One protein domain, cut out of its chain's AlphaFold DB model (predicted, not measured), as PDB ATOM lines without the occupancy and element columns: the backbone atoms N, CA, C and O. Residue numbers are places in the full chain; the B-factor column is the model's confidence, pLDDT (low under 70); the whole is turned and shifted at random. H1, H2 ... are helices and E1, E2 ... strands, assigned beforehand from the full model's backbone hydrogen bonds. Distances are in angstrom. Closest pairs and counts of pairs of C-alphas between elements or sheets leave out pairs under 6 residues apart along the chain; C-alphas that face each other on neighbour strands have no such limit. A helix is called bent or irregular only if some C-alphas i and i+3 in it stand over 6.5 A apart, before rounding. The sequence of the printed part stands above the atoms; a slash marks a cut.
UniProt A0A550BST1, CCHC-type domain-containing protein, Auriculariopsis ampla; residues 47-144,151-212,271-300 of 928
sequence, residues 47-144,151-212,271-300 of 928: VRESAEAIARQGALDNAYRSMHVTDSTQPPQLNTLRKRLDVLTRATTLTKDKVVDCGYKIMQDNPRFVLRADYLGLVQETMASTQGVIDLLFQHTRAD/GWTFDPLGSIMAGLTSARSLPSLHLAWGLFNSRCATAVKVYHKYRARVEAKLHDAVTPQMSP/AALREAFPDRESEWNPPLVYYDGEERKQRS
ATOM      1  N   VAL A  47     169.378 282.155 176.283       90.38
ATOM      2  CA  VAL A  47     169.413 280.897 175.514       90.38
ATOM      3  C   VAL A  47     170.268 279.846 176.230       90.38
ATOM      4  O   VAL A  47     169.862 278.686 176.307       90.38
ATOM      5  N   ARG A  48     171.414 280.246 176.800       88.62
ATOM      6  CA  ARG A  48     172.274 279.382 177.620       88.62
ATOM      7  C   ARG A  48     171.569 278.939 178.906       88.62
ATOM      8  O   ARG A  48     171.539 277.743 179.173       88.62
ATOM      9  N   GLU A  49     170.961 279.858 179.653       88.88
ATOM     10  CA  GLU A  49     170.182 279.562 180.870       88.88
ATOM     11  C   GLU A  49     169.081 278.531 180.589       88.88
ATOM     12  O   GLU A  49     168.977 277.517 181.278       88.88
ATOM     13  N   SER A  50     168.312 278.735 179.512       91.81
ATOM     14  CA  SER A  50     167.267 277.797 179.093       91.81
ATOM     15  C   SER A  50     167.823 276.416 178.723       91.81
ATOM     16  O   SER A  50     167.163 275.414 178.998       91.81
ATOM     17  N   ALA A  51     169.010 276.336 178.113       94.06
ATOM     18  CA  ALA A  51     169.660 275.064 177.798       94.06
ATOM     19  C   ALA A  51     170.198 274.361 179.059       94.06
ATOM     20  O   ALA A  51     170.029 273.149 179.206       94.06
ATOM     21  N   GLU A  52     170.782 275.110 179.999       93.56
ATOM     22  CA  GLU A  52     171.228 274.578 181.289       93.56
ATOM     23  C   GLU A  52     170.053 274.076 182.142       93.56
ATOM     24  O   GLU A  52     170.158 273.005 182.738       93.56
ATOM     25  N   ALA A  53     168.915 274.779 182.157       94.38
ATOM     26  CA  ALA A  53     167.699 274.339 182.843       94.38
ATOM     27  C   ALA A  53     167.152 273.018 182.265       94.38
ATOM     28  O   ALA A  53     166.858 272.087 183.017       94.38
ATOM     29  N   ILE A  54     167.098 272.889 180.932       96.25
ATOM     30  CA  ILE A  54     166.711 271.638 180.254       96.25
ATOM     31  C   ILE A  54     167.679 270.497 180.612       96.25
ATOM     32  O   ILE A  54     167.240 269.378 180.875       96.25
ATOM     33  N   ALA A  55     168.986 270.772 180.684       96.31
ATOM     34  CA  ALA A  55     169.981 269.779 181.081       96.31
ATOM     35  C   ALA A  55     169.842 269.357 182.560       96.31
ATOM     36  O   ALA A  55     169.894 268.166 182.858       96.31
ATOM     37  N   ARG A  56     169.595 270.309 183.478       95.94
ATOM     38  CA  ARG A  56     169.324 270.051 184.908       95.94
ATOM     39  C   ARG A  56     168.076 269.174 185.091       95.94
ATOM     40  O   ARG A  56     168.144 268.174 185.804       95.94
ATOM     41  N   GLN A  57     166.979 269.481 184.393       97.25
ATOM     42  CA  GLN A  57     165.762 268.656 184.394       97.25
ATOM     43  C   GLN A  57     166.029 267.248 183.836       97.25
ATOM     44  O   GLN A  57     165.703 266.253 184.480       97.25
ATOM     45  N   GLY A  58     166.703 267.144 182.685       97.44
ATOM     46  CA  GLY A  58     167.071 265.852 182.097       97.44
ATOM     47  C   GLY A  58     167.970 265.002 183.004       97.44
ATOM     48  O   GLY A  58     167.859 263.775 183.007       97.44
ATOM     49  N   ALA A  59     168.833 265.623 183.811       97.50
ATOM     50  CA  ALA A  59     169.639 264.931 184.814       97.50
ATOM     51  C   ALA A  59     168.797 264.417 185.995       97.50
ATOM     52  O   ALA A  59     168.998 263.278 186.415       97.50
ATOM     53  N   LEU A  60     167.827 265.201 186.483       97.44
ATOM     54  CA  LEU A  60     166.868 264.766 187.510       97.44
ATOM     55  C   LEU A  60     166.034 263.569 187.031       97.44
ATOM     56  O   LEU A  60     165.963 262.555 187.729       97.44
ATOM     57  N   ASP A  61     165.472 263.647 185.823       97.19
ATOM     58  CA  ASP A  61     164.652 262.577 185.243       97.19
ATOM     59  C   ASP A  61     165.459 261.291 185.021       97.19
ATOM     60  O   ASP A  61     164.990 260.194 185.338       97.19
ATOM     61  N   ASN A  62     166.698 261.402 184.528       97.62
ATOM     62  CA  ASN A  62     167.588 260.253 184.349       97.62
ATOM     63  C   ASN A  62     168.072 259.663 185.685       97.62
ATOM     64  O   ASN A  62     168.153 258.439 185.813       97.62
ATOM     65  N   ALA A  63     168.355 260.490 186.696       97.94
ATOM     66  CA  ALA A  63     168.731 260.030 188.032       97.94
ATOM     67  C   ALA A  63     167.566 259.307 188.731       97.94
ATOM     68  O   ALA A  63     167.752 258.218 189.281       97.94
ATOM     69  N   TYR A  64     166.350 259.855 188.643       97.44
ATOM     70  CA  TYR A  64     165.136 259.207 189.139       97.44
ATOM     71  C   TYR A  64     164.859 257.893 188.393       97.44
ATOM     72  O   TYR A  64     164.648 256.854 189.023       97.44
ATOM     73  N   ARG A  65     164.948 257.903 187.055       96.88
ATOM     74  CA  ARG A  65     164.806 256.707 186.212       96.88
ATOM     75  C   ARG A  65     165.796 255.615 186.623       96.88
ATOM     76  O   ARG A  65     165.365 254.502 186.892       96.88
ATOM     77  N   SER A  66     167.084 255.919 186.754       97.25
ATOM     78  CA  SER A  66     168.101 254.933 187.159       97.25
ATOM     79  C   SER A  66     167.921 254.407 188.591       97.25
ATOM     80  O   SER A  66     168.285 253.267 188.873       97.25
ATOM     81  N   MET A  67     167.313 255.183 189.495       97.69
ATOM     82  CA  MET A  67     166.970 254.719 190.847       97.69
ATOM     83  C   MET A  67     165.732 253.803 190.886       97.69
ATOM     84  O   MET A  67     165.667 252.902 191.730       97.69
ATOM     85  N   HIS A  68     164.757 254.020 189.995       97.19
ATOM     86  CA  HIS A  68     163.416 253.421 190.072       97.19
ATOM     87  C   HIS A  68     163.029 252.477 188.915       97.19
ATOM     88  O   HIS A  68     162.011 251.796 189.031       97.19
ATOM     89  N   VAL A  69     163.808 252.387 187.831       96.50
ATOM     90  CA  VAL A  69     163.579 251.423 186.738       96.50
ATOM     91  C   VAL A  69     163.640 249.989 187.249       96.50
ATOM     92  O   VAL A  69     164.507 249.629 188.046       96.50
ATOM     93  N   THR A  70     162.706 249.174 186.757       95.81
ATOM     94  CA  THR A  70     162.608 247.749 187.060       95.81
ATOM     95  C   THR A  70     163.498 246.916 186.140       95.81
ATOM     96  O   THR A  70     163.149 246.696 184.979       95.81
ATOM     97  N   ASP A  71     164.604 246.407 186.671       94.44
ATOM     98  CA  ASP A  71     165.390 245.333 186.067       94.44
ATOM     99  C   ASP A  71     164.628 244.003 186.197       94.44
ATOM    100  O   ASP A  71     164.445 243.474 187.293       94.44
ATOM    101  N   SER A  72     164.161 243.461 185.073       95.31
ATOM    102  CA  SER A  72     163.404 242.206 185.022       95.31
ATOM    103  C   SER A  72     164.256 240.944 185.204       95.31
ATOM    104  O   SER A  72     163.691 239.858 185.333       95.31
ATOM    105  N   THR A  73     165.589 241.059 185.233       94.19
ATOM    106  CA  THR A  73     166.497 239.936 185.527       94.19
ATOM    107  C   THR A  73     166.653 239.684 187.030       94.19
ATOM    108  O   THR A  73     167.026 238.585 187.440       94.19
ATOM    109  N   GLN A  74     166.325 240.682 187.856       94.69
ATOM    110  CA  GLN A  74     166.454 240.657 189.312       94.69
ATOM    111  C   GLN A  74     165.110 240.313 189.985       94.69
ATOM    112  O   GLN A  74     164.043 240.675 189.479       94.69
ATOM    113  N   PRO A  75     165.110 239.646 191.155       94.12
ATOM    114  CA  PRO A  75     163.873 239.290 191.849       94.12
ATOM    115  C   PRO A  75     163.128 240.544 192.361       94.12
ATOM    116  O   PRO A  75     163.763 241.574 192.594       94.12
ATOM    117  N   PRO A  76     161.800 240.502 192.599       94.50
ATOM    118  CA  PRO A  76     160.980 241.700 192.859       94.50
ATOM    119  C   PRO A  76     161.413 242.595 194.036       94.50
ATOM    120  O   PRO A  76     161.074 243.779 194.064       94.50
ATOM    121  N   GLN A  77     162.160 242.051 194.997       94.25
ATOM    122  CA  GLN A  77     162.750 242.757 196.139       94.25
ATOM    123  C   GLN A  77     164.131 243.384 195.861       94.25
ATOM    124  O   GLN A  77     164.608 244.167 196.671       94.25
ATOM    125  N   LEU A  78     164.759 243.082 194.720       96.00
ATOM    126  CA  LEU A  78     166.016 243.673 194.234       96.00
ATOM    127  C   LEU A  78     165.859 244.350 192.859       96.00
ATOM    128  O   LEU A  78     166.830 244.864 192.317       96.00
ATOM    129  N   ASN A  79     164.652 244.375 192.286       96.25
ATOM    130  CA  ASN A  79     164.454 244.783 190.896       96.25
ATOM    131  C   ASN A  79     164.586 246.285 190.602       96.25
ATOM    132  O   ASN A  79     164.433 246.664 189.454       96.25
ATOM    133  N   THR A  80     164.879 247.149 191.576       97.75
ATOM    134  CA  THR A  80     165.260 248.549 191.309       97.75
ATOM    135  C   THR A  80     166.501 248.908 192.112       97.75
ATOM    136  O   THR A  80     166.710 248.376 193.204       97.75
ATOM    137  N   LEU A  81     167.319 249.842 191.618       98.19
ATOM    138  CA  LEU A  81     168.530 250.276 192.321       98.19
ATOM    139  C   LEU A  81     168.225 250.786 193.739       98.19
ATOM    140  O   LEU A  81     168.940 250.438 194.681       98.19
ATOM    141  N   ARG A  82     167.114 251.515 193.914       97.75
ATOM    142  CA  ARG A  82     166.616 251.925 195.233       97.75
ATOM    143  C   ARG A  82     166.369 250.724 196.152       97.75
ATOM    144  O   ARG A  82     166.890 250.708 197.263       97.75
ATOM    145  N   LYS A  83     165.645 249.699 195.683       97.31
ATOM    146  CA  LYS A  83     165.386 248.475 196.461       97.31
ATOM    147  C   LYS A  83     166.671 247.719 196.803       97.31
ATOM    148  O   LYS A  83     166.794 247.239 197.924       97.31
ATOM    149  N   ARG A  84     167.641 247.645 195.879       98.00
ATOM    150  CA  ARG A  84     168.956 247.033 196.147       98.00
ATOM    151  C   ARG A  84     169.665 247.745 197.294       98.00
ATOM    152  O   ARG A  84     170.059 247.087 198.251       98.00
ATOM    153  N   LEU A  85     169.740 249.077 197.252       97.69
ATOM    154  CA  LEU A  85     170.298 249.879 198.345       97.69
ATOM    155  C   LEU A  85     169.543 249.672 199.667       97.69
ATOM    156  O   LEU A  85     170.189 249.506 200.698       97.69
ATOM    157  N   ASP A  86     168.207 249.638 199.655       95.88
ATOM    158  CA  ASP A  86     167.398 249.434 200.866       95.88
ATOM    159  C   ASP A  86     167.578 248.033 201.481       95.88
ATOM    160  O   ASP A  86     167.683 247.913 202.701       95.88
ATOM    161  N   VAL A  87     167.648 246.976 200.663       96.38
ATOM    162  CA  VAL A  87     167.891 245.599 201.135       96.38
ATOM    163  C   VAL A  87     169.312 245.443 201.673       96.38
ATOM    164  O   VAL A  87     169.492 244.881 202.750       96.38
ATOM    165  N   LEU A  88     170.317 245.969 200.968       96.25
ATOM    166  CA  LEU A  88     171.719 245.863 201.381       96.25
ATOM    167  C   LEU A  88     171.986 246.684 202.655       96.25
ATOM    168  O   LEU A  88     172.569 246.167 203.598       96.25
ATOM    169  N   THR A  89     171.426 247.895 202.769       95.62
ATOM    170  CA  THR A  89     171.505 248.712 204.003       95.62
ATOM    171  C   THR A  89     170.940 247.988 205.236       95.62
ATOM    172  O   THR A  89     171.435 248.193 206.345       95.62
ATOM    173  N   ARG A  90     169.913 247.142 205.059       94.56
ATOM    174  CA  ARG A  90     169.308 246.334 206.135       94.56
ATOM    175  C   ARG A  90     170.084 245.054 206.451       94.56
ATOM    176  O   ARG A  90     169.950 244.541 207.555       94.56
ATOM    177  N   ALA A  91     170.887 244.541 205.520       94.88
ATOM    178  CA  ALA A  91     171.682 243.325 205.685       94.88
ATOM    179  C   ALA A  91     172.965 243.591 206.497       94.88
ATOM    180  O   ALA A  91     174.072 243.320 206.038       94.88
ATOM    181  N   THR A  92     172.819 244.172 207.693       92.19
ATOM    182  CA  THR A  92     173.922 244.678 208.531       92.19
ATOM    183  C   THR A  92     174.977 243.616 208.836       92.19
ATOM    184  O   THR A  92     176.170 243.906 208.749       92.19
ATOM    185  N   THR A  93     174.548 242.390 209.135       95.00
ATOM    186  CA  THR A  93     175.408 241.220 209.316       95.00
ATOM    187  C   THR A  93     175.542 240.420 208.019       95.00
ATOM    188  O   THR A  93     174.654 240.404 207.167       95.00
ATOM    189  N   LEU A  94     176.685 239.752 207.853       96.56
ATOM    190  CA  LEU A  94     176.950 238.880 206.711       96.56
ATOM    191  C   LEU A  94     176.533 237.447 207.069       96.56
ATOM    192  O   LEU A  94     176.898 236.953 208.134       96.56
ATOM    193  N   THR A  95     175.775 236.769 206.207       97.25
ATOM    194  CA  THR A  95     175.328 235.385 206.444       97.25
ATOM    195  C   THR A  95     176.275 234.367 205.805       97.25
ATOM    196  O   THR A  95     176.898 234.635 204.775       97.25
ATOM    197  N   LYS A  96     176.396 233.175 206.410       97.62
ATOM    198  CA  LYS A  96     177.375 232.145 206.006       97.62
ATOM    199  C   LYS A  96     177.228 231.663 204.558       97.62
ATOM    200  O   LYS A  96     178.214 231.282 203.938       97.62
ATOM    201  N   ASP A  97     176.028 231.752 203.987       97.12
ATOM    202  CA  ASP A  97     175.757 231.404 202.589       97.12
ATOM    203  C   ASP A  97     176.312 232.424 201.572       97.12
ATOM    204  O   ASP A  97     176.371 232.127 200.378       97.12
ATOM    205  N   LYS A  98     176.733 233.617 202.021       97.06
ATOM    206  CA  LYS A  98     177.372 234.655 201.186       97.06
ATOM    207  C   LYS A  98     178.899 234.607 201.216       97.06
ATOM    208  O   LYS A  98     179.526 235.359 200.473       97.06
ATOM    209  N   VAL A  99     179.494 233.761 202.054       97.56
ATOM    210  CA  VAL A  99     180.946 233.683 202.264       97.56
ATOM    211  C   VAL A  99     181.512 232.439 201.582       97.56
ATOM    212  O   VAL A  99     180.928 231.357 201.640       97.56
ATOM    213  N   VAL A 100     182.673 232.600 200.946       97.25
ATOM    214  CA  VAL A 100     183.516 231.504 200.465       97.25
ATOM    215  C   VAL A 100     184.851 231.576 201.200       97.25
ATOM    216  O   VAL A 100     185.553 232.586 201.128       97.25
ATOM    217  N   ASP A 101     185.195 230.495 201.895       97.31
ATOM    218  CA  ASP A 101     186.516 230.257 202.472       97.31
ATOM    219  C   ASP A 101     187.379 229.493 201.457       97.31
ATOM    220  O   ASP A 101     187.137 228.328 201.129       97.31
ATOM    221  N   CYS A 102     188.390 230.177 200.938       95.69
ATOM    222  CA  CYS A 102     189.411 229.654 200.043       95.69
ATOM    223  C   CYS A 102     190.561 228.946 200.783       95.69
ATOM    224  O   CYS A 102     191.400 228.346 200.115       95.69
ATOM    225  N   GLY A 103     190.600 228.995 202.122       94.62
ATOM    226  CA  GLY A 103     191.673 228.456 202.962       94.62
ATOM    227  C   GLY A 103     193.014 229.191 202.821       94.62
ATOM    228  O   GLY A 103     193.187 230.073 201.980       94.62
ATOM    229  N   TYR A 104     193.991 228.818 203.651       92.50
ATOM    230  CA  TYR A 104     195.362 229.327 203.540       92.50
ATOM    231  C   TYR A 104     196.195 228.472 202.591       92.50
ATOM    232  O   TYR A 104     196.123 227.244 202.625       92.50
ATOM    233  N   LYS A 105     197.033 229.123 201.774       89.81
ATOM    234  CA  LYS A 105     197.890 228.447 200.799       89.81
ATOM    235  C   LYS A 105     199.372 228.701 201.072       89.81
ATOM    236  O   LYS A 105     199.827 229.831 200.944       89.81
ATOM    237  N   ILE A 106     200.123 227.640 201.377       83.81
ATOM    238  CA  ILE A 106     201.485 227.665 201.973       83.81
ATOM    239  C   ILE A 106     202.490 228.636 201.306       83.81
ATOM    240  O   ILE A 106     203.401 229.114 201.974       83.81
ATOM    241  N   MET A 107     202.360 228.932 200.006       80.69
ATOM    242  CA  MET A 107     203.305 229.780 199.254       80.69
ATOM    243  C   MET A 107     202.651 230.921 198.456       80.69
ATOM    244  O   MET A 107     203.248 231.414 197.500       80.69
ATOM    245  N   GLN A 108     201.416 231.324 198.776       79.88
ATOM    246  CA  GLN A 108     200.758 232.435 198.079       79.88
ATOM    247  C   GLN A 108     199.994 233.330 199.052       79.88
ATOM    248  O   GLN A 108     199.173 232.839 199.822       79.88
ATOM    249  N   ASP A 109     200.202 234.643 198.928       85.25
ATOM    250  CA  ASP A 109     199.448 235.703 199.612       85.25
ATOM    251  C   ASP A 109     198.036 235.868 199.003       85.25
ATOM    252  O   ASP A 109     197.608 236.946 198.595       85.25
ATOM    253  N   ASN A 110     197.346 234.736 198.846       88.56
ATOM    254  CA  ASN A 110     195.983 234.653 198.348       88.56
ATOM    255  C   ASN A 110     195.010 235.017 199.477       88.56
ATOM    256  O   ASN A 110     195.257 234.668 200.635       88.56
ATOM    257  N   PRO A 111     193.863 235.627 199.157       94.44
ATOM    258  CA  PRO A 111     192.836 235.859 200.155       94.44
ATOM    259  C   PRO A 111     192.199 234.547 200.611       94.44
ATOM    260  O   PRO A 111     191.884 233.677 199.795       94.44
ATOM    261  N   ARG A 112     191.978 234.434 201.923       95.12
ATOM    262  CA  ARG A 112     191.253 233.311 202.527       95.12
ATOM    263  C   ARG A 112     189.746 233.497 202.398       95.12
ATOM    264  O   ARG A 112     189.047 232.516 202.201       95.12
ATOM    265  N   PHE A 113     189.243 234.725 202.486       97.25
ATOM    266  CA  PHE A 113     187.809 234.997 202.538       97.25
ATOM    267  C   PHE A 113     187.360 235.899 201.395       97.25
ATOM    268  O   PHE A 113     187.957 236.942 201.127       97.25
ATOM    269  N   VAL A 114     186.284 235.489 200.720       96.56
ATOM    270  CA  VAL A 114     185.741 236.196 199.558       96.56
ATOM    271  C   VAL A 114     184.216 236.147 199.576       96.56
ATOM    272  O   VAL A 114     183.618 235.134 199.946       96.56
ATOM    273  N   LEU A 115     183.570 237.229 199.141       96.94
ATOM    274  CA  LEU A 115     182.126 237.252 198.928       96.94
ATOM    275  C   LEU A 115     181.736 236.333 197.750       96.94
ATOM    276  O   LEU A 115     182.406 236.309 196.712       96.94
ATOM    277  N   ARG A 116     180.647 235.565 197.892       95.69
ATOM    278  CA  ARG A 116     180.189 234.591 196.886       95.69
ATOM    279  C   ARG A 116     179.918 235.277 195.544       95.69
ATOM    280  O   ARG A 116     179.325 236.350 195.503       95.69
ATOM    281  N   ALA A 117     180.371 234.670 194.445       93.25
ATOM    282  CA  ALA A 117     180.536 235.348 193.152       93.25
ATOM    283  C   ALA A 117     179.251 235.972 192.561       93.25
ATOM    284  O   ALA A 117     179.320 236.995 191.885       93.25
ATOM    285  N   ASP A 118     178.087 235.375 192.820       92.38
ATOM    286  CA  ASP A 118     176.766 235.893 192.444       92.38
ATOM    287  C   ASP A 118     176.382 237.138 193.261       92.38
ATOM    288  O   ASP A 118     175.960 238.155 192.708       92.38
ATOM    289  N   TYR A 119     176.594 237.085 194.576       95.12
ATOM    290  CA  TYR A 119     176.309 238.187 195.492       95.12
ATOM    291  C   TYR A 119     177.311 239.343 195.335       95.12
ATOM    292  O   TYR A 119     176.931 240.512 195.384       95.12
ATOM    293  N   LEU A 120     178.573 239.029 195.034       95.69
ATOM    294  CA  LEU A 120     179.598 239.994 194.641       95.69
ATOM    295  C   LEU A 120     179.214 240.752 193.361       95.69
ATOM    296  O   LEU A 120     179.406 241.965 193.304       95.69
ATOM    297  N   GLY A 121     178.629 240.071 192.370       95.25
ATOM    298  CA  GLY A 121     178.105 240.712 191.161       95.25
ATOM    299  C   GLY A 121     177.016 241.742 191.477       95.25
ATOM    300  O   GLY A 121     177.111 242.887 191.040       95.25
ATOM    301  N   LEU A 122     176.038 241.372 192.315       95.88
ATOM    302  CA  LEU A 122     174.979 242.276 192.791       95.88
ATOM    303  C   LEU A 122     175.548 243.512 193.514       95.88
ATOM    304  O   LEU A 122     175.076 244.631 193.295       95.88
ATOM    305  N   VAL A 123     176.561 243.323 194.364       97.00
ATOM    306  CA  VAL A 123     177.239 244.412 195.085       97.00
ATOM    307  C   VAL A 123     177.975 245.340 194.113       97.00
ATOM    308  O   VAL A 123     177.747 246.549 194.144       97.00
ATOM    309  N   GLN A 124     178.791 244.792 193.206       97.12
ATOM    310  CA  GLN A 124     179.533 245.560 192.197       97.12
ATOM    311  C   GLN A 124     178.601 246.377 191.290       97.12
ATOM    312  O   GLN A 124     178.831 247.569 191.081       97.12
ATOM    313  N   GLU A 125     177.525 245.761 190.797       96.88
ATOM    314  CA  GLU A 125     176.542 246.424 189.939       96.88
ATOM    315  C   GLU A 125     175.792 247.536 190.693       96.88
ATOM    316  O   GLU A 125     175.605 248.630 190.159       96.88
ATOM    317  N   THR A 126     175.429 247.303 191.961       97.69
ATOM    318  CA  THR A 126     174.779 248.317 192.808       97.69
ATOM    319  C   THR A 126     175.706 249.509 193.057       97.69
ATOM    320  O   THR A 126     175.271 250.653 192.924       97.69
ATOM    321  N   MET A 127     176.983 249.260 193.377       97.50
ATOM    322  CA  MET A 127     177.998 250.300 193.598       97.50
ATOM    323  C   MET A 127     178.216 251.154 192.351       97.50
ATOM    324  O   MET A 127     178.118 252.377 192.432       97.50
ATOM    325  N   ALA A 128     178.459 250.522 191.198       97.44
ATOM    326  CA  ALA A 128     178.684 251.220 189.934       97.44
ATOM    327  C   ALA A 128     177.457 252.044 189.509       97.44
ATOM    328  O   ALA A 128     177.586 253.214 189.148       97.44
ATOM    329  N   SER A 129     176.259 251.461 189.617       97.62
ATOM    330  CA  SER A 129     175.004 252.135 189.261       97.62
ATOM    331  C   SER A 129     174.716 253.329 190.178       97.62
ATOM    332  O   SER A 129     174.312 254.394 189.716       97.62
ATOM    333  N   THR A 130     174.957 253.175 191.485       97.94
ATOM    334  CA  THR A 130     174.747 254.241 192.482       97.94
ATOM    335  C   THR A 130     175.762 255.368 192.314       97.94
ATOM    336  O   THR A 130     175.388 256.536 192.388       97.94
ATOM    337  N   GLN A 131     177.027 255.038 192.032       97.69
ATOM    338  CA  GLN A 131     178.051 256.028 191.704       97.69
ATOM    339  C   GLN A 131     177.664 256.822 190.448       97.69
ATOM    340  O   GLN A 131     177.659 258.046 190.498       97.69
ATOM    341  N   GLY A 132     177.237 256.154 189.369       97.69
ATOM    342  CA  GLY A 132     176.813 256.823 188.132       97.69
ATOM    343  C   GLY A 132     175.630 257.787 188.315       97.69
ATOM    344  O   GLY A 132     175.631 258.872 187.738       97.69
ATOM    345  N   VAL A 133     174.652 257.441 189.162       97.94
ATOM    346  CA  VAL A 133     173.542 258.347 189.525       97.94
ATOM    347  C   VAL A 133     174.031 259.557 190.327       97.94
ATOM    348  O   VAL A 133     173.580 260.678 190.092       97.94
ATOM    349  N   ILE A 134     174.952 259.346 191.270       96.75
ATOM    350  CA  ILE A 134     175.501 260.413 192.114       96.75
ATOM    351  C   ILE A 134     176.397 261.355 191.299       96.75
ATOM    352  O   ILE A 134     176.267 262.568 191.447       96.75
ATOM    353  N   ASP A 135     177.232 260.831 190.399       96.25
ATOM    354  CA  ASP A 135     178.080 261.629 189.506       96.25
ATOM    355  C   ASP A 135     177.259 262.428 188.488       96.25
ATOM    356  O   ASP A 135     177.582 263.589 188.232       96.25
ATOM    357  N   LEU A 136     176.182 261.846 187.941       97.06
ATOM    358  CA  LEU A 136     175.241 262.547 187.063       97.06
ATOM    359  C   LEU A 136     174.633 263.763 187.770       97.06
ATOM    360  O   LEU A 136     174.680 264.868 187.237       97.06
ATOM    361  N   LEU A 137     174.096 263.589 188.982       96.62
ATOM    362  CA  LEU A 137     173.558 264.717 189.744       96.62
ATOM    363  C   LEU A 137     174.663 265.720 190.107       96.62
ATOM    364  O   LEU A 137     174.477 266.921 189.916       96.62
ATOM    365  N   PHE A 138     175.826 265.248 190.573       95.06
ATOM    366  CA  PHE A 138     176.933 266.109 190.994       95.06
ATOM    367  C   PHE A 138     177.393 267.066 189.885       95.06
ATOM    368  O   PHE A 138     177.573 268.256 190.159       95.06
ATOM    369  N   GLN A 139     177.504 266.583 188.641       94.94
ATOM    370  CA  GLN A 139     177.866 267.394 187.469       94.94
ATOM    371  C   GLN A 139     176.966 268.629 187.304       94.94
ATOM    372  O   GLN A 139     177.470 269.707 187.004       94.94
ATOM    373  N   HIS A 140     175.667 268.510 187.592       95.00
ATOM    374  CA  HIS A 140     174.719 269.628 187.532       95.00
ATOM    375  C   HIS A 140     174.634 270.451 188.837       95.00
ATOM    376  O   HIS A 140     174.052 271.539 188.845       95.00
ATOM    377  N   THR A 141     175.247 269.996 189.942       92.06
ATOM    378  CA  THR A 141     175.306 270.775 191.198       92.06
ATOM    379  C   THR A 141     176.421 271.817 191.256       92.06
ATOM    380  O   THR A 141     176.220 272.825 191.934       92.06
ATOM    381  N   ARG A 142     177.554 271.647 190.555       85.38
ATOM    382  CA  ARG A 142     178.656 272.638 190.576       85.38
ATOM    383  C   ARG A 142     178.139 273.992 190.071       85.38
ATOM    384  O   ARG A 142     177.484 274.048 189.034       85.38
ATOM    385  N   ALA A 143     178.278 275.046 190.875       65.62
ATOM    386  CA  ALA A 143     177.808 276.401 190.555       65.62
ATOM    387  C   ALA A 143     178.931 277.232 189.936       65.62
ATOM    388  O   ALA A 143     178.763 277.770 188.848       65.62
ATOM    389  N   ASP A 144     180.079 277.216 190.599       63.72
ATOM    390  CA  ASP A 144     181.262 277.980 190.236       63.72
ATOM    391  C   ASP A 144     182.353 277.032 189.724       63.72
ATOM    392  O   ASP A 144     182.486 275.900 190.205       63.72
ATOM    393  N   GLY A 151     183.321 265.365 193.699       89.25
ATOM    394  CA  GLY A 151     182.162 264.483 193.768       89.25
ATOM    395  C   GLY A 151     182.370 263.364 194.787       89.25
ATOM    396  O   GLY A 151     183.486 262.879 194.998       89.25
ATOM    397  N   TRP A 152     181.284 262.964 195.439       94.00
ATOM    398  CA  TRP A 152     181.286 261.840 196.365       94.00
ATOM    399  C   TRP A 152     181.653 260.532 195.649       94.00
ATOM    400  O   TRP A 152     181.098 260.221 194.600       94.00
ATOM    401  N   THR A 153     182.562 259.745 196.230       94.69
ATOM    402  CA  THR A 153     182.990 258.448 195.679       94.69
ATOM    403  C   THR A 153     182.564 257.309 196.603       94.69
ATOM    404  O   THR A 153     182.956 257.287 197.773       94.69
ATOM    405  N   PHE A 154     181.803 256.343 196.082       95.69
ATOM    406  CA  PHE A 154     181.276 255.203 196.835       95.69
ATOM    407  C   PHE A 154     182.402 254.396 197.483       95.69
ATOM    408  O   PHE A 154     182.354 254.147 198.682       95.69
ATOM    409  N   ASP A 155     183.442 254.041 196.733       97.12
ATOM    410  CA  ASP A 155     184.576 253.282 197.262       97.12
ATOM    411  C   ASP A 155     185.907 254.002 196.993       97.12
ATOM    412  O   ASP A 155     186.484 253.866 195.906       97.12
ATOM    413  N   PRO A 156     186.403 254.817 197.943       94.75
ATOM    414  CA  PRO A 156     187.651 255.539 197.758       94.75
ATOM    415  C   PRO A 156     188.823 254.552 197.626       94.75
ATOM    416  O   PRO A 156     189.099 253.731 198.505       94.75
ATOM    417  N   LEU A 157     189.527 254.653 196.494       95.12
ATOM    418  CA  LEU A 157     190.655 253.796 196.103       95.12
ATOM    419  C   LEU A 157     190.314 252.295 195.959       95.12
ATOM    420  O   LEU A 157     191.230 251.472 195.964       95.12
ATOM    421  N   GLY A 158     189.031 251.936 195.817       96.50
ATOM    422  CA  GLY A 158     188.597 250.538 195.688       96.50
ATOM    423  C   GLY A 158     188.810 249.702 196.958       96.50
ATOM    424  O   GLY A 158     188.986 248.490 196.873       96.50
ATOM    425  N   SER A 159     188.886 250.348 198.124       97.00
ATOM    426  CA  SER A 159     189.302 249.738 199.391       97.00
ATOM    427  C   SER A 159     188.256 248.770 199.953       97.00
ATOM    428  O   SER A 159     188.610 247.692 200.426       97.00
ATOM    429  N   ILE A 160     186.969 249.123 199.863       97.56
ATOM    430  CA  ILE A 160     185.847 248.289 200.318       97.56
ATOM    431  C   ILE A 160     185.704 247.070 199.397       97.56
ATOM    432  O   ILE A 160     185.619 245.938 199.869       97.56
ATOM    433  N   MET A 161     185.753 247.281 198.080       97.88
ATOM    434  CA  MET A 161     185.710 246.220 197.074       97.88
ATOM    435  C   MET A 161     186.914 245.284 197.192       97.88
ATOM    436  O   MET A 161     186.746 244.069 197.108       97.88
ATOM    437  N   ALA A 162     188.115 245.811 197.452       96.81
ATOM    438  CA  ALA A 162     189.286 244.993 197.755       96.81
ATOM    439  C   ALA A 162     189.070 244.145 199.020       96.81
ATOM    440  O   ALA A 162     189.393 242.962 199.003       96.81
ATOM    441  N   GLY A 163     188.450 244.683 200.074       97.06
ATOM    442  CA  GLY A 163     188.066 243.900 201.255       97.06
ATOM    443  C   GLY A 163     187.096 242.757 200.927       97.06
ATOM    444  O   GLY A 163     187.363 241.602 201.243       97.06
ATOM    445  N   LEU A 164     186.010 243.051 200.205       97.44
ATOM    446  CA  LEU A 164     185.000 242.053 199.815       97.44
ATOM    447  C   LEU A 164     185.517 240.984 198.830       97.44
ATOM    448  O   LEU A 164     184.951 239.891 198.754       97.44
ATOM    449  N   THR A 165     186.575 241.291 198.072       96.31
ATOM    450  CA  THR A 165     187.179 240.381 197.080       96.31
ATOM    451  C   THR A 165     188.462 239.697 197.547       96.31
ATOM    452  O   THR A 165     188.854 238.701 196.940       96.31
ATOM    453  N   SER A 166     189.134 240.214 198.584       95.00
ATOM    454  CA  SER A 166     190.478 239.766 198.964       95.00
ATOM    455  C   SER A 166     190.813 239.823 200.468       95.00
ATOM    456  O   SER A 166     191.957 240.076 200.847       95.00
ATOM    457  N   ALA A 167     189.848 239.535 201.343       96.81
ATOM    458  CA  ALA A 167     190.077 239.492 202.788       96.81
ATOM    459  C   ALA A 167     191.014 238.344 203.230       96.81
ATOM    460  O   ALA A 167     190.880 237.182 202.822       96.81
ATOM    461  N   ARG A 168     191.953 238.663 204.132       95.69
ATOM    462  CA  ARG A 168     192.905 237.704 204.738       95.69
ATOM    463  C   ARG A 168     192.332 236.956 205.945       95.69
ATOM    464  O   ARG A 168     192.762 235.844 206.247       95.69
ATOM    465  N   SER A 169     191.369 237.573 206.627       96.75
ATOM    466  CA  SER A 169     190.707 237.065 207.829       96.75
ATOM    467  C   SER A 169     189.205 237.366 207.792       96.75
ATOM    468  O   SER A 169     188.741 238.230 207.042       96.75
ATOM    469  N   LEU A 170     188.431 236.642 208.598       97.38
ATOM    470  CA  LEU A 170     186.980 236.802 208.667       97.38
ATOM    471  C   LEU A 170     186.552 238.185 209.220       97.38
ATOM    472  O   LEU A 170     185.618 238.762 208.655       97.38
ATOM    473  N   PRO A 171     187.252 238.787 210.214       97.88
ATOM    474  CA  PRO A 171     187.050 240.187 210.597       97.88
ATOM    475  C   PRO A 171     187.235 241.186 209.450       97.88
ATOM    476  O   PRO A 171     186.433 242.105 209.332       97.88
ATOM    477  N   SER A 172     188.223 240.993 208.565       97.25
ATOM    478  CA  SER A 172     188.440 241.871 207.399       97.25
ATOM    479  C   SER A 172     187.245 241.859 206.440       97.25
ATOM    480  O   SER A 172     186.723 242.915 206.073       97.25
ATOM    481  N   LEU A 173     186.733 240.666 206.104       98.00
ATOM    482  CA  LEU A 173     185.544 240.538 205.255       98.00
ATOM    483  C   LEU A 173     184.306 241.161 205.924       98.00
ATOM    484  O   LEU A 173     183.519 241.839 205.262       98.00
ATOM    485  N   HIS A 174     184.143 240.962 207.235       97.75
ATOM    486  CA  HIS A 174     183.023 241.524 207.987       97.75
ATOM    487  C   HIS A 174     183.102 243.057 208.106       97.75
ATOM    488  O   HIS A 174     182.089 243.739 207.958       97.75
ATOM    489  N   LEU A 175     184.304 243.616 208.275       97.06
ATOM    490  CA  LEU A 175     184.542 245.059 208.284       97.06
ATOM    491  C   LEU A 175     184.230 245.695 206.927       97.06
ATOM    492  O   LEU A 175     183.521 246.700 206.859       97.06
ATOM    493  N   ALA A 176     184.707 245.085 205.839       97.75
ATOM    494  CA  ALA A 176     184.391 245.526 204.483       97.75
ATOM    495  C   ALA A 176     182.874 245.508 204.221       97.75
ATOM    496  O   ALA A 176     182.345 246.437 203.612       97.75
ATOM    497  N   TRP A 177     182.158 244.507 204.745       97.81
ATOM    498  CA  TRP A 177     180.696 244.436 204.688       97.81
ATOM    499  C   TRP A 177     180.005 245.549 205.498       97.81
ATOM    500  O   TRP A 177     179.121 246.234 204.983       97.81
ATOM    501  N   GLY A 178     180.446 245.805 206.733       96.38
ATOM    502  CA  GLY A 178     179.919 246.893 207.564       96.38
ATOM    503  C   GLY A 178     180.110 248.280 206.932       96.38
ATOM    504  O   GLY A 178     179.170 249.080 206.875       96.38
ATOM    505  N   LEU A 179     181.301 248.542 206.379       95.88
ATOM    506  CA  LEU A 179     181.618 249.775 205.647       95.88
ATOM    507  C   LEU A 179     180.805 249.898 204.347       95.88
ATOM    508  O   LEU A 179     180.310 250.984 204.035       95.88
ATOM    509  N   PHE A 180     180.600 248.795 203.620       97.12
ATOM    510  CA  PHE A 180     179.733 248.752 202.441       97.12
ATOM    511  C   PHE A 180     178.278 249.129 202.774       97.12
ATOM    512  O   PHE A 180     177.695 249.998 202.119       97.12
ATOM    513  N   ASN A 181     177.710 248.567 203.841       96.00
ATOM    514  CA  ASN A 181     176.341 248.874 204.267       96.00
ATOM    515  C   ASN A 181     176.200 250.325 204.763       96.00
ATOM    516  O   ASN A 181     175.223 251.008 204.438       96.00
ATOM    517  N   SER A 182     177.211 250.837 205.478       94.19
ATOM    518  CA  SER A 182     177.312 252.264 205.825       94.19
ATOM    519  C   SER A 182     177.350 253.149 204.570       94.19
ATOM    520  O   SER A 182     176.705 254.205 204.520       94.19
ATOM    521  N   ARG A 183     178.023 252.699 203.499       94.56
ATOM    522  CA  ARG A 183     177.989 253.380 202.200       94.56
ATOM    523  C   ARG A 183     176.633 253.356 201.525       94.56
ATOM    524  O   ARG A 183     176.253 254.412 201.033       94.56
ATOM    525  N   CYS A 184     175.885 252.253 201.522       96.38
ATOM    526  CA  CYS A 184     174.533 252.239 200.949       96.38
ATOM    527  C   CYS A 184     173.620 253.282 201.623       96.38
ATOM    528  O   CYS A 184     172.975 254.073 200.930       96.38
ATOM    529  N   ALA A 185     173.653 253.373 202.958       94.06
ATOM    530  CA  ALA A 185     172.930 254.404 203.709       94.06
ATOM    531  C   ALA A 185     173.413 255.832 203.378       94.06
ATOM    532  O   ALA A 185     172.604 256.738 203.157       94.06
ATOM    533  N   THR A 186     174.733 256.037 203.310       93.38
ATOM    534  CA  THR A 186     175.340 257.339 202.975       93.38
ATOM    535  C   THR A 186     174.984 257.773 201.549       93.38
ATOM    536  O   THR A 186     174.626 258.928 201.328       93.38
ATOM    537  N   ALA A 187     175.015 256.848 200.587       95.12
ATOM    538  CA  ALA A 187     174.709 257.096 199.181       95.12
ATOM    539  C   ALA A 187     173.278 257.609 198.989       95.12
ATOM    540  O   ALA A 187     173.053 258.540 198.222       95.12
ATOM    541  N   VAL A 188     172.316 257.055 199.737       95.19
ATOM    542  CA  VAL A 188     170.930 257.539 199.746       95.19
ATOM    543  C   VAL A 188     170.844 258.989 200.241       95.19
ATOM    544  O   VAL A 188     170.159 259.795 199.611       95.19
ATOM    545  N   LYS A 189     171.554 259.348 201.323       92.62
ATOM    546  CA  LYS A 189     171.608 260.741 201.815       92.62
ATOM    547  C   LYS A 189     172.236 261.682 200.773       92.62
ATOM    548  O   LYS A 189     171.712 262.767 200.537       92.62
ATOM    549  N   VAL A 190     173.314 261.253 200.114       93.25
ATOM    550  CA  VAL A 190     174.018 262.035 199.078       93.25
ATOM    551  C   VAL A 190     173.180 262.211 197.811       93.25
ATOM    552  O   VAL A 190     173.118 263.323 197.292       93.25
ATOM    553  N   TYR A 191     172.480 261.167 197.353       95.88
ATOM    554  CA  TYR A 191     171.517 261.251 196.251       95.88
ATOM    555  C   TYR A 191     170.461 262.328 196.524       95.88
ATOM    556  O   TYR A 191     170.274 263.216 195.697       95.88
ATOM    557  N   HIS A 192     169.829 262.305 197.703       94.38
ATOM    558  CA  HIS A 192     168.830 263.313 198.075       94.38
ATOM    559  C   HIS A 192     169.436 264.722 198.182       94.38
ATOM    560  O   HIS A 192     168.846 265.667 197.664       94.38
ATOM    561  N   LYS A 193     170.643 264.869 198.752       92.75
ATOM    562  CA  LYS A 193     171.356 266.160 198.824       92.75
ATOM    563  C   LYS A 193     171.672 266.742 197.443       92.75
ATOM    564  O   LYS A 193     171.426 267.923 197.209       92.75
ATOM    565  N   TYR A 194     172.235 265.950 196.529       94.88
ATOM    566  CA  TYR A 194     172.557 266.436 195.186       94.88
ATOM    567  C   TYR A 194     171.296 266.666 194.347       94.88
ATOM    568  O   TYR A 194     171.234 267.669 193.643       94.88
ATOM    569  N   ARG A 195     170.261 265.826 194.486       95.69
ATOM    570  CA  ARG A 195     168.947 266.053 193.871       95.69
ATOM    571  C   ARG A 195     168.367 267.410 194.295       95.69
ATOM    572  O   ARG A 195     168.110 268.235 193.427       95.69
ATOM    573  N   ALA A 196     168.288 267.681 195.600       93.75
ATOM    574  CA  ALA A 196     167.774 268.948 196.128       93.75
ATOM    575  C   ALA A 196     168.612 270.169 195.692       93.75
ATOM    576  O   ALA A 196     168.061 271.233 195.424       93.75
ATOM    577  N   ARG A 197     169.943 270.022 195.558       93.50
ATOM    578  CA  ARG A 197     170.817 271.059 194.971       93.50
ATOM    579  C   ARG A 197     170.494 271.334 193.489       93.50
ATOM    580  O   ARG A 197     170.548 272.491 193.082       93.50
ATOM    581  N   VAL A 198     170.169 270.316 192.681       95.44
ATOM    582  CA  VAL A 198     169.768 270.510 191.267       95.44
ATOM    583  C   VAL A 198     168.347 271.075 191.159       95.44
ATOM    584  O   VAL A 198     168.123 271.965 190.345       95.44
ATOM    585  N   GLU A 199     167.410 270.629 192.001       94.88
ATOM    586  CA  GLU A 199     166.034 271.155 192.062       94.88
ATOM    587  C   GLU A 199     166.013 272.636 192.474       94.88
ATOM    588  O   GLU A 199     165.371 273.445 191.808       94.88
ATOM    589  N   ALA A 200     166.788 273.038 193.491       93.69
ATOM    590  CA  ALA A 200     166.917 274.448 193.870       93.69
ATOM    591  C   ALA A 200     167.435 275.313 192.703       93.69
ATOM    592  O   ALA A 200     166.867 276.361 192.404       93.69
ATOM    593  N   LYS A 201     168.444 274.817 191.973       93.06
ATOM    594  CA  LYS A 201     168.992 275.427 190.748       93.06
ATOM    595  C   LYS A 201     168.077 275.380 189.519       93.06
ATOM    596  O   LYS A 201     168.452 275.922 188.481       93.06
ATOM    597  N   LEU A 202     166.943 274.689 189.570       95.12
ATOM    598  CA  LEU A 202     165.942 274.697 188.496       95.12
ATOM    599  C   LEU A 202     164.835 275.732 188.761       95.12
ATOM    600  O   LEU A 202     164.101 276.104 187.848       95.12
ATOM    601  N   HIS A 203     164.726 276.196 190.007       93.69
ATOM    602  CA  HIS A 203     163.695 277.116 190.485       93.69
ATOM    603  C   HIS A 203     164.269 278.442 191.015       93.69
ATOM    604  O   HIS A 203     163.553 279.180 191.687       93.69
ATOM    605  N   ASP A 204     165.559 278.703 190.765       92.06
ATOM    606  CA  ASP A 204     166.350 279.826 191.301       92.06
ATOM    607  C   ASP A 204     166.186 280.038 192.819       92.06
ATOM    608  O   ASP A 204     166.277 281.144 193.354       92.06
ATOM    609  N   ALA A 205     165.950 278.935 193.533       91.81
ATOM    610  CA  ALA A 205     165.745 278.915 194.969       91.81
ATOM    611  C   ALA A 205     167.083 278.876 195.719       91.81
ATOM    612  O   ALA A 205     168.081 278.324 195.244       91.81
ATOM    613  N   VAL A 206     167.086 279.410 196.945       89.31
ATOM    614  CA  VAL A 206     168.240 279.320 197.850       89.31
ATOM    615  C   VAL A 206     168.613 277.850 198.028       89.31
ATOM    616  O   VAL A 206     167.806 277.041 198.484       89.31
ATOM    617  N   THR A 207     169.841 277.495 197.648       83.75
ATOM    618  CA  THR A 207     170.317 276.113 197.746       83.75
ATOM    619  C   THR A 207     170.329 275.684 199.217       83.75
ATOM    620  O   THR A 207     170.997 276.344 200.017       83.75
ATOM    621  N   PRO A 208     169.635 274.596 199.605       77.88
ATOM    622  CA  PRO A 208     169.525 274.212 201.006       77.88
ATOM    623  C   PRO A 208     170.906 273.890 201.590       77.88
ATOM    624  O   PRO A 208     171.664 273.090 201.029       77.88
ATOM    625  N   GLN A 209     171.217 274.500 202.739       74.44
ATOM    626  CA  GLN A 209     172.479 274.332 203.467       74.44
ATOM    627  C   GLN A 209     172.527 272.961 204.164       74.44
ATOM    628  O   GLN A 209     172.482 272.840 205.382       74.44
ATOM    629  N   MET A 210     172.585 271.895 203.366       67.81
ATOM    630  CA  MET A 210     172.655 270.527 203.869       67.81
ATOM    631  C   MET A 210     174.055 270.177 204.378       67.81
ATOM    632  O   MET A 210     175.035 270.338 203.639       67.81
ATOM    633  N   SER A 211     174.104 269.579 205.572       69.50
ATOM    634  CA  SER A 211     175.260 268.957 206.236       69.50
ATOM    635  C   SER A 211     176.260 268.264 205.293       69.50
ATOM    636  O   SER A 211     175.868 267.728 204.243       69.50
ATOM    637  N   PRO A 212     177.566 268.234 205.620       70.44
ATOM    638  CA  PRO A 212     178.608 267.602 204.815       70.44
ATOM    639  C   PRO A 212     178.538 266.060 204.830       70.44
ATOM    640  O   PRO A 212     179.452 265.385 205.284       70.44
ATOM    641  N   ALA A 271     179.076 235.094 216.006       97.19
ATOM    642  CA  ALA A 271     179.428 233.721 216.397       97.19
ATOM    643  C   ALA A 271     179.104 232.684 215.303       97.19
ATOM    644  O   ALA A 271     179.983 231.929 214.895       97.19
ATOM    645  N   ALA A 272     177.909 232.754 214.707       97.12
ATOM    646  CA  ALA A 272     177.478 231.858 213.631       97.12
ATOM    647  C   ALA A 272     178.329 231.927 212.338       97.12
ATOM    648  O   ALA A 272     178.291 230.993 211.536       97.12
ATOM    649  N   LEU A 273     179.100 233.003 212.108       97.69
ATOM    650  CA  LEU A 273     180.126 233.033 211.054       97.69
ATOM    651  C   LEU A 273     181.427 232.373 211.522       97.69
ATOM    652  O   LEU A 273     182.019 231.609 210.765       97.69
ATOM    653  N   ARG A 274     181.866 232.656 212.754       97.56
ATOM    654  CA  ARG A 274     183.094 232.094 213.344       97.56
ATOM    655  C   ARG A 274     183.014 230.565 213.476       97.56
ATOM    656  O   ARG A 274     183.980 229.874 213.184       97.56
ATOM    657  N   GLU A 275     181.843 230.043 213.832       97.38
ATOM    658  CA  GLU A 275     181.538 228.605 213.897       97.38
ATOM    659  C   GLU A 275     181.443 227.947 212.512       97.38
ATOM    660  O   GLU A 275     181.860 226.802 212.335       97.38
ATOM    661  N   ALA A 276     180.917 228.660 211.508       97.69
ATOM    662  CA  ALA A 276     180.832 228.168 210.130       97.69
ATOM    663  C   ALA A 276     182.201 228.149 209.419       97.69
ATOM    664  O   ALA A 276     182.449 227.308 208.547       97.69
ATOM    665  N   PHE A 277     183.097 229.062 209.799       97.56
ATOM    666  CA  PHE A 277     184.420 229.232 209.204       97.56
ATOM    667  C   PHE A 277     185.526 229.269 210.274       97.56
ATOM    668  O   PHE A 277     186.183 230.303 210.438       97.56
ATOM    669  N   PRO A 278     185.756 228.148 210.987       97.00
ATOM    670  CA  PRO A 278     186.835 228.040 211.960       97.00
ATOM    671  C   PRO A 278     188.205 228.156 211.283       97.00
ATOM    672  O   PRO A 278     188.336 228.069 210.053       97.00
ATOM    673  N   ASP A 279     189.245 228.335 212.092       95.62
ATOM    674  CA  ASP A 279     190.603 228.446 211.584       95.62
ATOM    675  C   ASP A 279     191.153 227.146 211.000       95.62
ATOM    676  O   ASP A 279     190.820 226.033 211.410       95.62
ATOM    677  N   ARG A 280     191.953 227.329 209.947       95.06
ATOM    678  CA  ARG A 280     192.529 226.278 209.110       95.06
ATOM    679  C   ARG A 280     194.040 226.406 209.144       95.06
ATOM    680  O   ARG A 280     194.572 227.515 209.148       95.06
ATOM    681  N   GLU A 281     194.718 225.271 209.113       94.81
ATOM    682  CA  GLU A 281     196.159 225.224 208.884       94.81
ATOM    683  C   GLU A 281     196.497 225.639 207.437       94.81
ATOM    684  O   GLU A 281     195.619 225.816 206.586       94.81
ATOM    685  N   SER A 282     197.783 225.829 207.143       93.44
ATOM    686  CA  SER A 282     198.234 226.168 205.795       93.44
ATOM    687  C   SER A 282     198.262 224.926 204.899       93.44
ATOM    688  O   SER A 282     199.007 223.976 205.124       93.44
ATOM    689  N   GLU A 283     197.455 224.931 203.840       93.75
ATOM    690  CA  GLU A 283     197.283 223.794 202.933       93.75
ATOM    691  C   GLU A 283     197.993 224.048 201.587       93.75
ATOM    692  O   GLU A 283     198.204 225.185 201.163       93.75
ATOM    693  N   TRP A 284     198.372 222.997 200.853       90.25
ATOM    694  CA  TRP A 284     198.999 223.176 199.528       90.25
ATOM    695  C   TRP A 284     197.982 223.548 198.434       90.25
ATOM    696  O   TRP A 284     198.260 224.336 197.526       90.25
ATOM    697  N   ASN A 285     196.781 222.976 198.528       90.94
ATOM    698  CA  ASN A 285     195.677 223.174 197.594       90.94
ATOM    699  C   ASN A 285     194.343 223.174 198.365       90.94
ATOM    700  O   ASN A 285     193.570 222.222 198.219       90.94
ATOM    701  N   PRO A 286     194.100 224.189 199.218       93.50
ATOM    702  CA  PRO A 286     192.925 224.232 200.081       93.50
ATOM    703  C   PRO A 286     191.629 224.159 199.266       93.50
ATOM    704  O   PRO A 286     191.451 224.967 198.353       93.50
ATOM    705  N   PRO A 287     190.703 223.229 199.556       94.44
ATOM    706  CA  PRO A 287     189.396 223.230 198.922       94.44
ATOM    707  C   PRO A 287     188.563 224.434 199.377       94.44
ATOM    708  O   PRO A 287     188.639 224.868 200.532       94.44
ATOM    709  N   LEU A 288     187.738 224.919 198.449       95.38
ATOM    710  CA  LEU A 288     186.769 225.987 198.660       95.38
ATOM    711  C   LEU A 288     185.642 225.467 199.555       95.38
ATOM    712  O   LEU A 288     184.998 224.476 199.201       95.38
ATOM    713  N   VAL A 289     185.388 226.141 200.673       96.38
ATOM    714  CA  VAL A 289     184.295 225.849 201.608       96.38
ATOM    715  C   VAL A 289     183.269 226.977 201.537       96.38
ATOM    716  O   VAL A 289     183.620 228.152 201.597       96.38
ATOM    717  N   TYR A 290     181.995 226.627 201.390       96.56
ATOM    718  CA  TYR A 290     180.880 227.577 201.346       96.56
ATOM    719  C   TYR A 290     179.598 226.904 201.855       96.56
ATOM    720  O   TYR A 290     179.579 225.691 202.072       96.56
ATOM    721  N   TYR A 291     178.525 227.671 202.039       97.00
ATOM    722  CA  TYR A 291     177.239 227.155 202.510       97.00
ATOM    723  C   TYR A 291     176.118 227.411 201.494       97.00
ATOM    724  O   TYR A 291     176.000 228.512 200.957       97.00
ATOM    725  N   ASP A 292     175.268 226.408 201.269       94.94
ATOM    726  CA  ASP A 292     173.961 226.575 200.622       94.94
ATOM    727  C   ASP A 292     172.880 226.460 201.711       94.94
ATOM    728  O   ASP A 292     172.387 225.373 202.018       94.94
ATOM    729  N   GLY A 293     172.562 227.587 202.356       93.94
ATOM    730  CA  GLY A 293     171.755 227.597 203.580       93.94
ATOM    731  C   GLY A 293     172.531 226.984 204.750       93.94
ATOM    732  O   GLY A 293     173.591 227.481 205.121       93.94
ATOM    733  N   GLU A 294     172.020 225.887 205.308       95.88
ATOM    734  CA  GLU A 294     172.687 225.142 206.387       95.88
ATOM    735  C   GLU A 294     173.698 224.099 205.879       95.88
ATOM    736  O   GLU A 294     174.568 223.657 206.629       95.88
ATOM    737  N   GLU A 295     173.629 223.711 204.602       97.12
ATOM    738  CA  GLU A 295     174.465 222.645 204.049       97.12
ATOM    739  C   GLU A 295     175.889 223.154 203.747       97.12
ATOM    740  O   GLU A 295     176.110 223.880 202.772       97.12
ATOM    741  N   ARG A 296     176.868 222.749 204.572       97.12
ATOM    742  CA  ARG A 296     178.300 222.999 204.330       97.12
ATOM    743  C   ARG A 296     178.769 222.209 203.109       97.12
ATOM    744  O   ARG A 296     178.745 220.981 203.117       97.12
ATOM    745  N   LYS A 297     179.267 222.907 202.091       96.25
ATOM    746  CA  LYS A 297     179.765 222.321 200.839       96.25
ATOM    747  C   LYS A 297     181.238 222.607 200.632       96.25
ATOM    748  O   LYS A 297     181.766 223.636 201.048       96.25
ATOM    749  N   GLN A 298     181.893 221.670 199.956       95.88
ATOM    750  CA  GLN A 298     183.324 221.690 199.692       95.88
ATOM    751  C   GLN A 298     183.579 221.394 198.208       95.88
ATOM    752  O   GLN A 298     182.963 220.493 197.639       95.88
ATOM    753  N   ARG A 299     184.460 222.164 197.555       92.00
ATOM    754  CA  ARG A 299     184.819 222.001 196.132       92.00
ATOM    755  C   ARG A 299     186.318 222.165 195.894       92.00
ATOM    756  O   ARG A 299     186.980 222.968 196.544       92.00
ATOM    757  N   SER A 300     186.844 221.456 194.900       87.44
ATOM    758  CA  SER A 300     188.217 221.649 194.419       87.44
ATOM    759  C   SER A 300     188.393 223.045 193.792       87.44
ATOM    760  O   SER A 300     187.541 223.441 192.993       87.44
TER     761      SER A 300
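What this domain is: This is residues 47 to 144, 151 to 212 and 271 to 300 of the 928 residues of the protein "CCHC-type domain-containing protein" of Auriculariopsis ampla (UniProt A0A550BST1). A small sheet, E2 E1 E3 E4, caps one end of a long rod of helices, in which H3 and H5 run side by side away from the sheet and H1 packs on their later parts. The short helices H2 and H4 pack on H5, and short H6 lies by the sheet. The printed part has 190 residues, with H1 H2 E1 E2 H3 H4 H5 H6 E3 E4 along the chain, an antiparallel sheet and a mixed class of helices and strands. The whole is loose, with a radius of gyration of the C-alphas of 20.6 A and spans of 69 by 33 by 26 A.

How they stand to each other: The sheet runs, strand beside strand, E2 (residues 113 to 115), E1 (99 to 101), E3 (288 to 292) and E4 (295 to 299). E1 and E2 form an antiparallel hairpin, with N 100 and O 114 within hydrogen-bond range at 2.9 A. E1 and E3 are antiparallel, with N 101 and O 289 at 2.8 A. E3 and E4 form a hairpin, with N 297 and O 290 at 2.8 A. H5 (residues 170 to 200) and the sheet make two layers, a helix on one face of a sheet; the closest C-alphas of H5 and E2 are those of Leu 170 and Phe 113, 6.4 A apart. H3 (117 to 141), H4 (156 to 166) and H6 (271 to 276) only graze the sheet. H1 (47 to 68), H3 and H5 form a bundle, a group of helices packed together. Residues 130 to 141 of H3 touch residues 187 to 198 of H5, at a shallow tilt of 28 degrees, the same way, closest at the C-alphas of Thr 141 and Val 198, 5.5 A. H1 touches residues 129 to 140 of H3 at a shallow tilt of 21 degrees, opposite ways, closest at the C-alphas of Ala 63 and Val 133, 5.3 A. H2 (81 to 90) touches residues 181 to 188 of H5, closest at the C-alphas of Thr 89 and Asn 181, 4.8 A. H4 and H5 form a helical hairpin, closest at the C-alphas of Gly 163 and Ala 176, 5.2 A. Every O i to N i+4 pair is within hydrogen-bond range in H1, H2 and H5, against 20 of 21 in H3, 5 of 7 in H4 and 1 of 2 in H6.

Where its parts are: H1 begins at C-alpha 47, (169.413, 280.897, 175.514), and is 31.7 A long; H3 is 35.9 A and H5 45.2 A. H4 is irregular: C-alphas 157 and 160 are 8.4 A apart. E3 and E4 are 13.0 A each, and E4 ends at C-alpha 299, (184.819, 222.001, 196.132).

The domain as a whole: The C-alphas farthest apart, those of Val 47 and Glu 281, are 70.2 A apart. Residues 145 to 150 and 213 to 270 are not printed, with gaps of 14.0 A and 35.8 A between the C-alphas across the cuts. The links H1 to H2, E1 to E2 and H6 to E3 are long. Residues 143 to 144 and 210 to 211 have pLDDT under 70.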